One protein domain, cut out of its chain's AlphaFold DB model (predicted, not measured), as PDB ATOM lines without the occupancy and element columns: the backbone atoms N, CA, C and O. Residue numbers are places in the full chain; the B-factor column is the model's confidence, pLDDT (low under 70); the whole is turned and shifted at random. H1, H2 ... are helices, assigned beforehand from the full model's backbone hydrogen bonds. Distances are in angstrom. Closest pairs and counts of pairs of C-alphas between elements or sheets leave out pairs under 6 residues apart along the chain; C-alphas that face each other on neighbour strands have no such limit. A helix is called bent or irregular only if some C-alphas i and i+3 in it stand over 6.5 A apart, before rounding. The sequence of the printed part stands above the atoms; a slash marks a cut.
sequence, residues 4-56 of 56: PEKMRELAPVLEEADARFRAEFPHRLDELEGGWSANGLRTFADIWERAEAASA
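This is residues 4 to 56 of the 56 residues of an uncharacterized protein of Mycobacteroides abscessus MAB_091912_2446 (UniProt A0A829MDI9). Two helices, H1 and then H2, lie side by side in a long helical hairpin, slid along each other, with a wide loop of residues 25 to 37 folding back between them. Residues 23 to 28 stick out at one end and residues 50 to 56 at the other. The printed part has 53 residues, of which 39 are in the two named helices; there is no named strand, and the class is all helix. The whole is a loose rod, with a radius of gyration of the C-alphas of 13.9 A and spans of 47 by 19 by 9 A.

H1, residues 4 to 24, has a kink of 30 degrees near residue 12. It is only just irregular: C-alphas 9 and 12 are 6.9 A apart. H2, residues 38 to 55, touches H1, the closest C-alphas being those of Ala 11 and Ala 38, 4.4 A apart. They run opposite ways at a shallow tilt of 17 degrees. In H2 every O i to N i+4 pair is within hydrogen-bond range; in H1 15 of 17 are.

H1 begins at C-alpha 4 (117.111, 128.638, 170.066) and measures 30.4 A. H2 measures 26.0 A and ends at C-alpha 55 (110.924, 114.253, 172.822).

The C-alphas farthest apart, of His 27 and Ala 56, are 47.1 A apart. The link is long, 13 residues, and the printed part has no cut. Residues 29 to 36 and residue 56 have pLDDT under 70.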
ATOM      1  N   PRO A   4     117.966 127.580 169.516       92.81
ATOM      2  CA  PRO A   4     117.111 128.638 170.066       92.81
ATOM      3  C   PRO A   4     117.876 129.885 170.525       92.81
ATOM      4  O   PRO A   4     117.461 131.004 170.226       92.81
ATOM      5  N   GLU A   5     119.021 129.709 171.193       91.62
ATOM      6  CA  GLU A   5     119.873 130.827 171.626       91.62
ATOM      7  C   GLU A   5     120.375 131.645 170.429       91.62
ATOM      8  O   GLU A   5     120.233 132.866 170.423       91.62
ATOM      9  N   LYS A   6     120.852 130.976 169.368       91.75
ATOM     10  CA  LYS A   6     121.260 131.623 168.107       91.75
ATOM     11  C   LYS A   6     120.118 132.411 167.458       91.75
ATOM     12  O   LYS A   6     120.333 133.497 166.933       91.75
ATOM     13  N   MET A   7     118.896 131.880 167.482       92.44
ATOM     14  CA  MET A   7     117.736 132.545 166.873       92.44
ATOM     15  C   MET A   7     117.292 133.780 167.662       92.44
ATOM     16  O   MET A   7     116.940 134.796 167.063       92.44
ATOM     17  N   ARG A   8     117.352 133.729 169.000       91.88
ATOM     18  CA  ARG A   8     117.083 134.898 169.854       91.88
ATOM     19  C   ARG A   8     118.135 135.987 169.677       91.88
ATOM     20  O   ARG A   8     117.771 137.157 169.650       91.88
ATOM     21  N   GLU A   9     119.401 135.608 169.522       93.38
ATOM     22  CA  GLU A   9     120.503 136.537 169.251       93.38
ATOM     23  C   GLU A   9     120.327 137.274 167.914       93.38
ATOM     24  O   GLU A   9     120.569 138.476 167.838       93.38
ATOM     25  N   LEU A  10     119.868 136.581 166.867       91.56
ATOM     26  CA  LEU A  10     119.714 137.167 165.530       91.56
ATOM     27  C   LEU A  10     118.420 137.973 165.350       91.56
ATOM     28  O   LEU A  10     118.346 138.805 164.445       91.56
ATOM     29  N   ALA A  11     117.401 137.760 166.189       91.62
ATOM     30  CA  ALA A  11     116.117 138.447 166.053       91.62
ATOM     31  C   ALA A  11     116.239 139.990 166.077       91.62
ATOM     32  O   ALA A  11     115.708 140.610 165.158       91.62
ATOM     33  N   PRO A  12     116.967 140.632 167.016       91.62
ATOM     34  CA  PRO A  12     117.148 142.088 167.020       91.62
ATOM     35  C   PRO A  12     117.819 142.637 165.754       91.62
ATOM     36  O   PRO A  12     117.461 143.712 165.286       91.62
ATOM     37  N   VAL A  13     118.758 141.886 165.166       91.75
ATOM     38  CA  VAL A  13     119.455 142.290 163.930       91.75
ATOM     39  C   VAL A  13     118.471 142.373 162.762       91.75
ATOM     40  O   VAL A  13     118.527 143.303 161.958       91.75
ATOM     41  N   LEU A  14     117.536 141.425 162.684       87.12
ATOM     42  CA  LEU A  14     116.483 141.436 161.670       87.12
ATOM     43  C   LEU A  14     115.439 142.528 161.917       87.12
ATOM     44  O   LEU A  14     114.925 143.073 160.947       87.12
ATOM     45  N   GLU A  15     115.142 142.882 163.172       88.94
ATOM     46  CA  GLU A  15     114.269 144.029 163.481       88.94
ATOM     47  C   GLU A  15     114.887 145.341 163.021       88.94
ATOM     48  O   GLU A  15     114.205 146.159 162.409       88.94
ATOM     49  N   GLU A  16     116.179 145.538 163.281       91.62
ATOM     50  CA  GLU A  16     116.888 146.731 162.832       91.62
ATOM     51  C   GLU A  16     116.930 146.805 161.301       91.62
ATOM     52  O   GLU A  16     116.649 147.855 160.718       91.62
ATOM     53  N   ALA A  17     117.236 145.686 160.637       86.88
ATOM     54  CA  ALA A  17     117.262 145.612 159.182       86.88
ATOM     55  C   ALA A  17     115.878 145.882 158.563       86.88
ATOM     56  O   ALA A  17     115.783 146.652 157.606       86.88
ATOM     57  N   ASP A  18     114.810 145.308 159.128       84.62
ATOM     58  CA  ASP A  18     113.429 145.543 158.690       84.62
ATOM     59  C   ASP A  18     113.028 147.009 158.909       84.62
ATOM     60  O   ASP A  18     112.563 147.661 157.978       84.62
ATOM     61  N   ALA A  19     113.299 147.583 160.085       87.44
ATOM     62  CA  ALA A  19     112.997 148.985 160.374       87.44
ATOM     63  C   ALA A  19     113.700 149.944 159.397       87.44
ATOM     64  O   ALA A  19     113.073 150.870 158.873       87.44
ATOM     65  N   ARG A  20     114.985 149.700 159.107       89.00
ATOM     66  CA  ARG A  20     115.755 150.481 158.130       89.00
ATOM     67  C   ARG A  20     115.196 150.328 156.722       89.00
ATOM     68  O   ARG A  20     114.966 151.332 156.055       89.00
ATOM     69  N   PHE A  21     114.907 149.101 156.292       84.88
ATOM     70  CA  PHE A  21     114.334 148.856 154.973       84.88
ATOM     71  C   PHE A  21     112.979 149.549 154.805       84.88
ATOM     72  O   PHE A  21     112.747 150.198 153.789       84.88
ATOM     73  N   ARG A  22     112.090 149.466 155.803       84.56
ATOM     74  CA  ARG A  22     110.777 150.131 155.766       84.56
ATOM     75  C   ARG A  22     110.897 151.651 155.678       84.56
ATOM     76  O   ARG A  22     110.094 152.280 154.991       84.56
ATOM     77  N   ALA A  23     111.881 152.230 156.364       89.69
ATOM     78  CA  ALA A  23     112.148 153.663 156.320       89.69
ATOM     79  C   ALA A  23     112.702 154.111 154.956       89.69
ATOM     80  O   ALA A  23     112.296 155.151 154.440       89.69
ATOM     81  N   GLU A  24     113.608 153.328 154.365       91.25
ATOM     82  CA  GLU A  24     114.271 153.654 153.095       91.25
ATOM     83  C   GLU A  24     113.405 153.326 151.863       91.25
ATOM     84  O   GLU A  24     113.440 154.046 150.864       91.25
ATOM     85  N   PHE A  25     112.579 152.277 151.933       86.25
ATOM     86  CA  PHE A  25     111.817 151.738 150.801       86.25
ATOM     87  C   PHE A  25     110.327 151.514 151.128       86.25
ATOM     88  O   PHE A  25     109.813 150.402 150.977       86.25
ATOM     89  N   PRO A  26     109.568 152.565 151.494       79.81
ATOM     90  CA  PRO A  26     108.165 152.429 151.908       79.81
ATOM     91  C   PRO A  26     107.224 151.901 150.807       79.81
ATOM     92  O   PRO A  26     106.118 151.466 151.100       79.81
ATOM     93  N   HIS A  27     107.649 151.924 149.541       81.44
ATOM     94  CA  HIS A  27     106.890 151.450 148.378       81.44
ATOM     95  C   HIS A  27     107.242 150.009 147.956       81.44
ATOM     96  O   HIS A  27     106.756 149.541 146.930       81.44
ATOM     97  N   ARG A  28     108.123 149.321 148.697       72.94
ATOM     98  CA  ARG A  28     108.588 147.948 148.411       72.94
ATOM     99  C   ARG A  28     108.197 146.947 149.501       72.94
ATOM    100  O   ARG A  28     108.751 145.855 149.562       72.94
ATOM    101  N   LEU A  29     107.268 147.320 150.380       68.19
ATOM    102  CA  LEU A  29     106.893 146.520 151.550       68.19
ATOM    103  C   LEU A  29     106.321 145.146 151.178       68.19
ATOM    104  O   LEU A  29     106.580 144.177 151.888       68.19
ATOM    105  N   ASP A  30     105.639 145.053 150.040       67.88
ATOM    106  CA  ASP A  30     105.042 143.810 149.541       67.88
ATOM    107  C   ASP A  30     106.107 142.768 149.132       67.88
ATOM    108  O   ASP A  30     105.843 141.570 149.121       67.88
ATOM    109  N   GLU A  31     107.345 143.197 148.844       61.12
ATOM    110  CA  GLU A  31     108.460 142.298 148.500       61.12
ATOM    111  C   GLU A  31     109.110 141.652 149.745       61.12
ATOM    112  O   GLU A  31     109.859 140.682 149.615       61.12
ATOM    113  N   LEU A  32     108.810 142.144 150.958       61.12
ATOM    114  CA  LEU A  32     109.357 141.636 152.226       61.12
ATOM    115  C   LEU A  32     108.506 140.553 152.909       61.12
ATOM    116  O   LEU A  32     108.998 139.892 153.825       61.12
ATOM    117  N   GLU A  33     107.250 140.343 152.500       58.56
ATOM    118  CA  GLU A  33     106.311 139.466 153.225       58.56
ATOM    119  C   GLU A  33     106.730 137.982 153.288       58.56
ATOM    120  O   GLU A  33     106.242 137.244 154.142       58.56
ATOM    121  N   GLY A  34     107.667 137.529 152.447       60.50
ATOM    122  CA  GLY A  34     108.097 136.123 152.385       60.50
ATOM    123  C   GLY A  34     109.286 135.721 153.276       60.50
ATOM    124  O   GLY A  34     109.724 134.572 153.199       60.50
ATOM    125  N   GLY A  35     109.865 136.640 154.057       66.50
ATOM    126  CA  GLY A  35     111.180 136.460 154.695       66.50
ATOM    127  C   GLY A  35     111.204 135.947 156.145       66.50
ATOM    128  O   GLY A  35     110.197 135.873 156.848       66.50
ATOM    129  N   TRP A  36     112.421 135.646 156.622       63.53
ATOM    130  CA  TRP A  36     112.730 135.317 158.021       63.53
ATOM    131  C   TRP A  36     112.598 136.581 158.886       63.53
ATOM    132  O   TRP A  36     113.570 137.293 159.115       63.53
ATOM    133  N   SER A  37     111.381 136.890 159.336       80.25
ATOM    134  CA  SER A  37     111.140 138.005 160.259       80.25
ATOM    135  C   SER A  37     111.651 137.691 161.668       80.25
ATOM    136  O   SER A  37     111.709 136.532 162.087       80.25
ATOM    137  N   ALA A  38     111.949 138.731 162.447       82.38
ATOM    138  CA  ALA A  38     112.357 138.578 163.843       82.38
ATOM    139  C   ALA A  38     111.310 137.842 164.694       82.38
ATOM    140  O   ALA A  38     111.650 136.989 165.516       82.38
ATOM    141  N   ASN A  39     110.023 138.122 164.461       83.50
ATOM    142  CA  ASN A  39     108.936 137.394 165.108       83.50
ATOM    143  C   ASN A  39     108.909 135.911 164.691       83.50
ATOM    144  O   ASN A  39     108.685 135.038 165.532       83.50
ATOM    145  N   GLY A  40     109.197 135.620 163.418       85.69
ATOM    146  CA  GLY A  40     109.355 134.257 162.912       85.69
ATOM    147  C   GLY A  40     110.481 133.498 163.616       85.69
ATOM    148  O   GLY A  40     110.270 132.364 164.040       85.69
ATOM    149  N   LEU A  41     111.638 134.139 163.835       86.75
ATOM    150  CA  LEU A  41     112.768 133.521 164.544       86.75
ATOM    151  C   LEU A  41     112.429 133.152 165.987       86.75
ATOM    152  O   LEU A  41     112.749 132.053 166.438       86.75
ATOM    153  N   ARG A  42     111.777 134.068 166.715       85.81
ATOM    154  CA  ARG A  42     111.374 133.837 168.110       85.81
ATOM    155  C   ARG A  42     110.353 132.713 168.209       85.81
ATOM    156  O   ARG A  42     110.529 131.790 168.994       85.81
ATOM    157  N   THR A  43     109.337 132.756 167.348       88.62
ATOM    158  CA  THR A  43     108.293 131.725 167.292       88.62
ATOM    159  C   THR A  43     108.894 130.352 166.997       88.62
ATOM    160  O   THR A  43     108.554 129.374 167.660       88.62
ATOM    161  N   PHE A  44     109.827 130.268 166.044       89.25
ATOM    162  CA  PHE A  44     110.544 129.029 165.753       89.25
ATOM    163  C   PHE A  44     111.338 128.528 166.965       89.25
ATOM    164  O   PHE A  44     111.241 127.351 167.301       89.25
ATOM    165  N   ALA A  45     112.094 129.408 167.631       90.44
ATOM    166  CA  ALA A  45     112.881 129.049 168.809       90.44
ATOM    167  C   ALA A  45     112.006 128.451 169.921       90.44
ATOM    168  O   ALA A  45     112.342 127.404 170.472       90.44
ATOM    169  N   ASP A  46     110.854 129.067 170.190       90.62
ATOM    170  CA  ASP A  46     109.925 128.602 171.220       90.62
ATOM    171  C   ASP A  46     109.267 127.261 170.850       90.62
ATOM    172  O   ASP A  46     109.095 126.394 171.709       90.62
ATOM    173  N   ILE A  47     108.905 127.059 169.576       93.12
ATOM    174  CA  ILE A  47     108.372 125.774 169.087       93.12
ATOM    175  C   ILE A  47     109.433 124.678 169.204       93.12
ATOM    176  O   ILE A  47     109.125 123.579 169.662       93.12
ATOM    177  N   TRP A  48     110.673 124.984 168.820       91.75
ATOM    178  CA  TRP A  48     111.791 124.051 168.887       91.75
ATOM    179  C   TRP A  48     112.053 123.587 170.321       91.75
ATOM    180  O   TRP A  48     112.113 122.388 170.573       91.75
ATOM    181  N   GLU A  49     112.152 124.514 171.278       92.69
ATOM    182  CA  GLU A  49     112.372 124.166 172.690       92.69
ATOM    183  C   GLU A  49     111.248 123.295 173.256       92.69
ATOM    184  O   GLU A  49     111.515 122.343 173.989       92.69
ATOM    185  N   ARG A  50     109.992 123.575 172.887       90.75
ATOM    186  CA  ARG A  50     108.847 122.750 173.299       90.75
ATOM    187  C   ARG A  50     108.891 121.352 172.689       90.75
ATOM    188  O   ARG A  50     108.549 120.395 173.376       90.75
ATOM    189  N   ALA A  51     109.277 121.237 171.421       91.62
ATOM    190  CA  ALA A  51     109.389 119.953 170.738       91.62
ATOM    191  C   ALA A  51     110.512 119.099 171.342       91.62
ATOM    192  O   ALA A  51     110.262 117.949 171.689       91.62
ATOM    193  N   GLU A  52     111.693 119.685 171.556       89.19
ATOM    194  CA  GLU A  52     112.828 119.012 172.200       89.19
ATOM    195  C   GLU A  52     112.460 118.507 173.600       89.19
ATOM    196  O   GLU A  52     112.700 117.345 173.922       89.19
ATOM    197  N   ALA A  53     111.808 119.348 174.411       82.81
ATOM    198  CA  ALA A  53     111.376 118.979 175.757       82.81
ATOM    199  C   ALA A  53     110.308 117.870 175.781       82.81
ATOM    200  O   ALA A  53     110.212 117.148 176.766       82.81
ATOM    201  N   ALA A  54     109.496 117.739 174.725       81.75
ATOM    202  CA  ALA A  54     108.490 116.682 174.599       81.75
ATOM    203  C   ALA A  54     109.060 115.363 174.043       81.75
ATOM    204  O   ALA A  54     108.422 114.320 174.174       81.75
ATOM    205  N   SER A  55     110.225 115.414 173.392       70.19
ATOM    206  CA  SER A  55     110.924 114.253 172.822       70.19
ATOM    207  C   SER A  55     111.993 113.638 173.735       70.19
ATOM    208  O   SER A  55     112.577 112.618 173.366       70.19
ATOM    209  N   ALA A  56     112.253 114.261 174.888       57.31
ATOM    210  CA  ALA A  56     113.196 113.821 175.919       57.31
ATOM    211  C   ALA A  56     112.500 113.000 177.015       57.31
ATOM    212  O   ALA A  56     113.150 112.063 177.534       57.31
TER     213      ALA A  56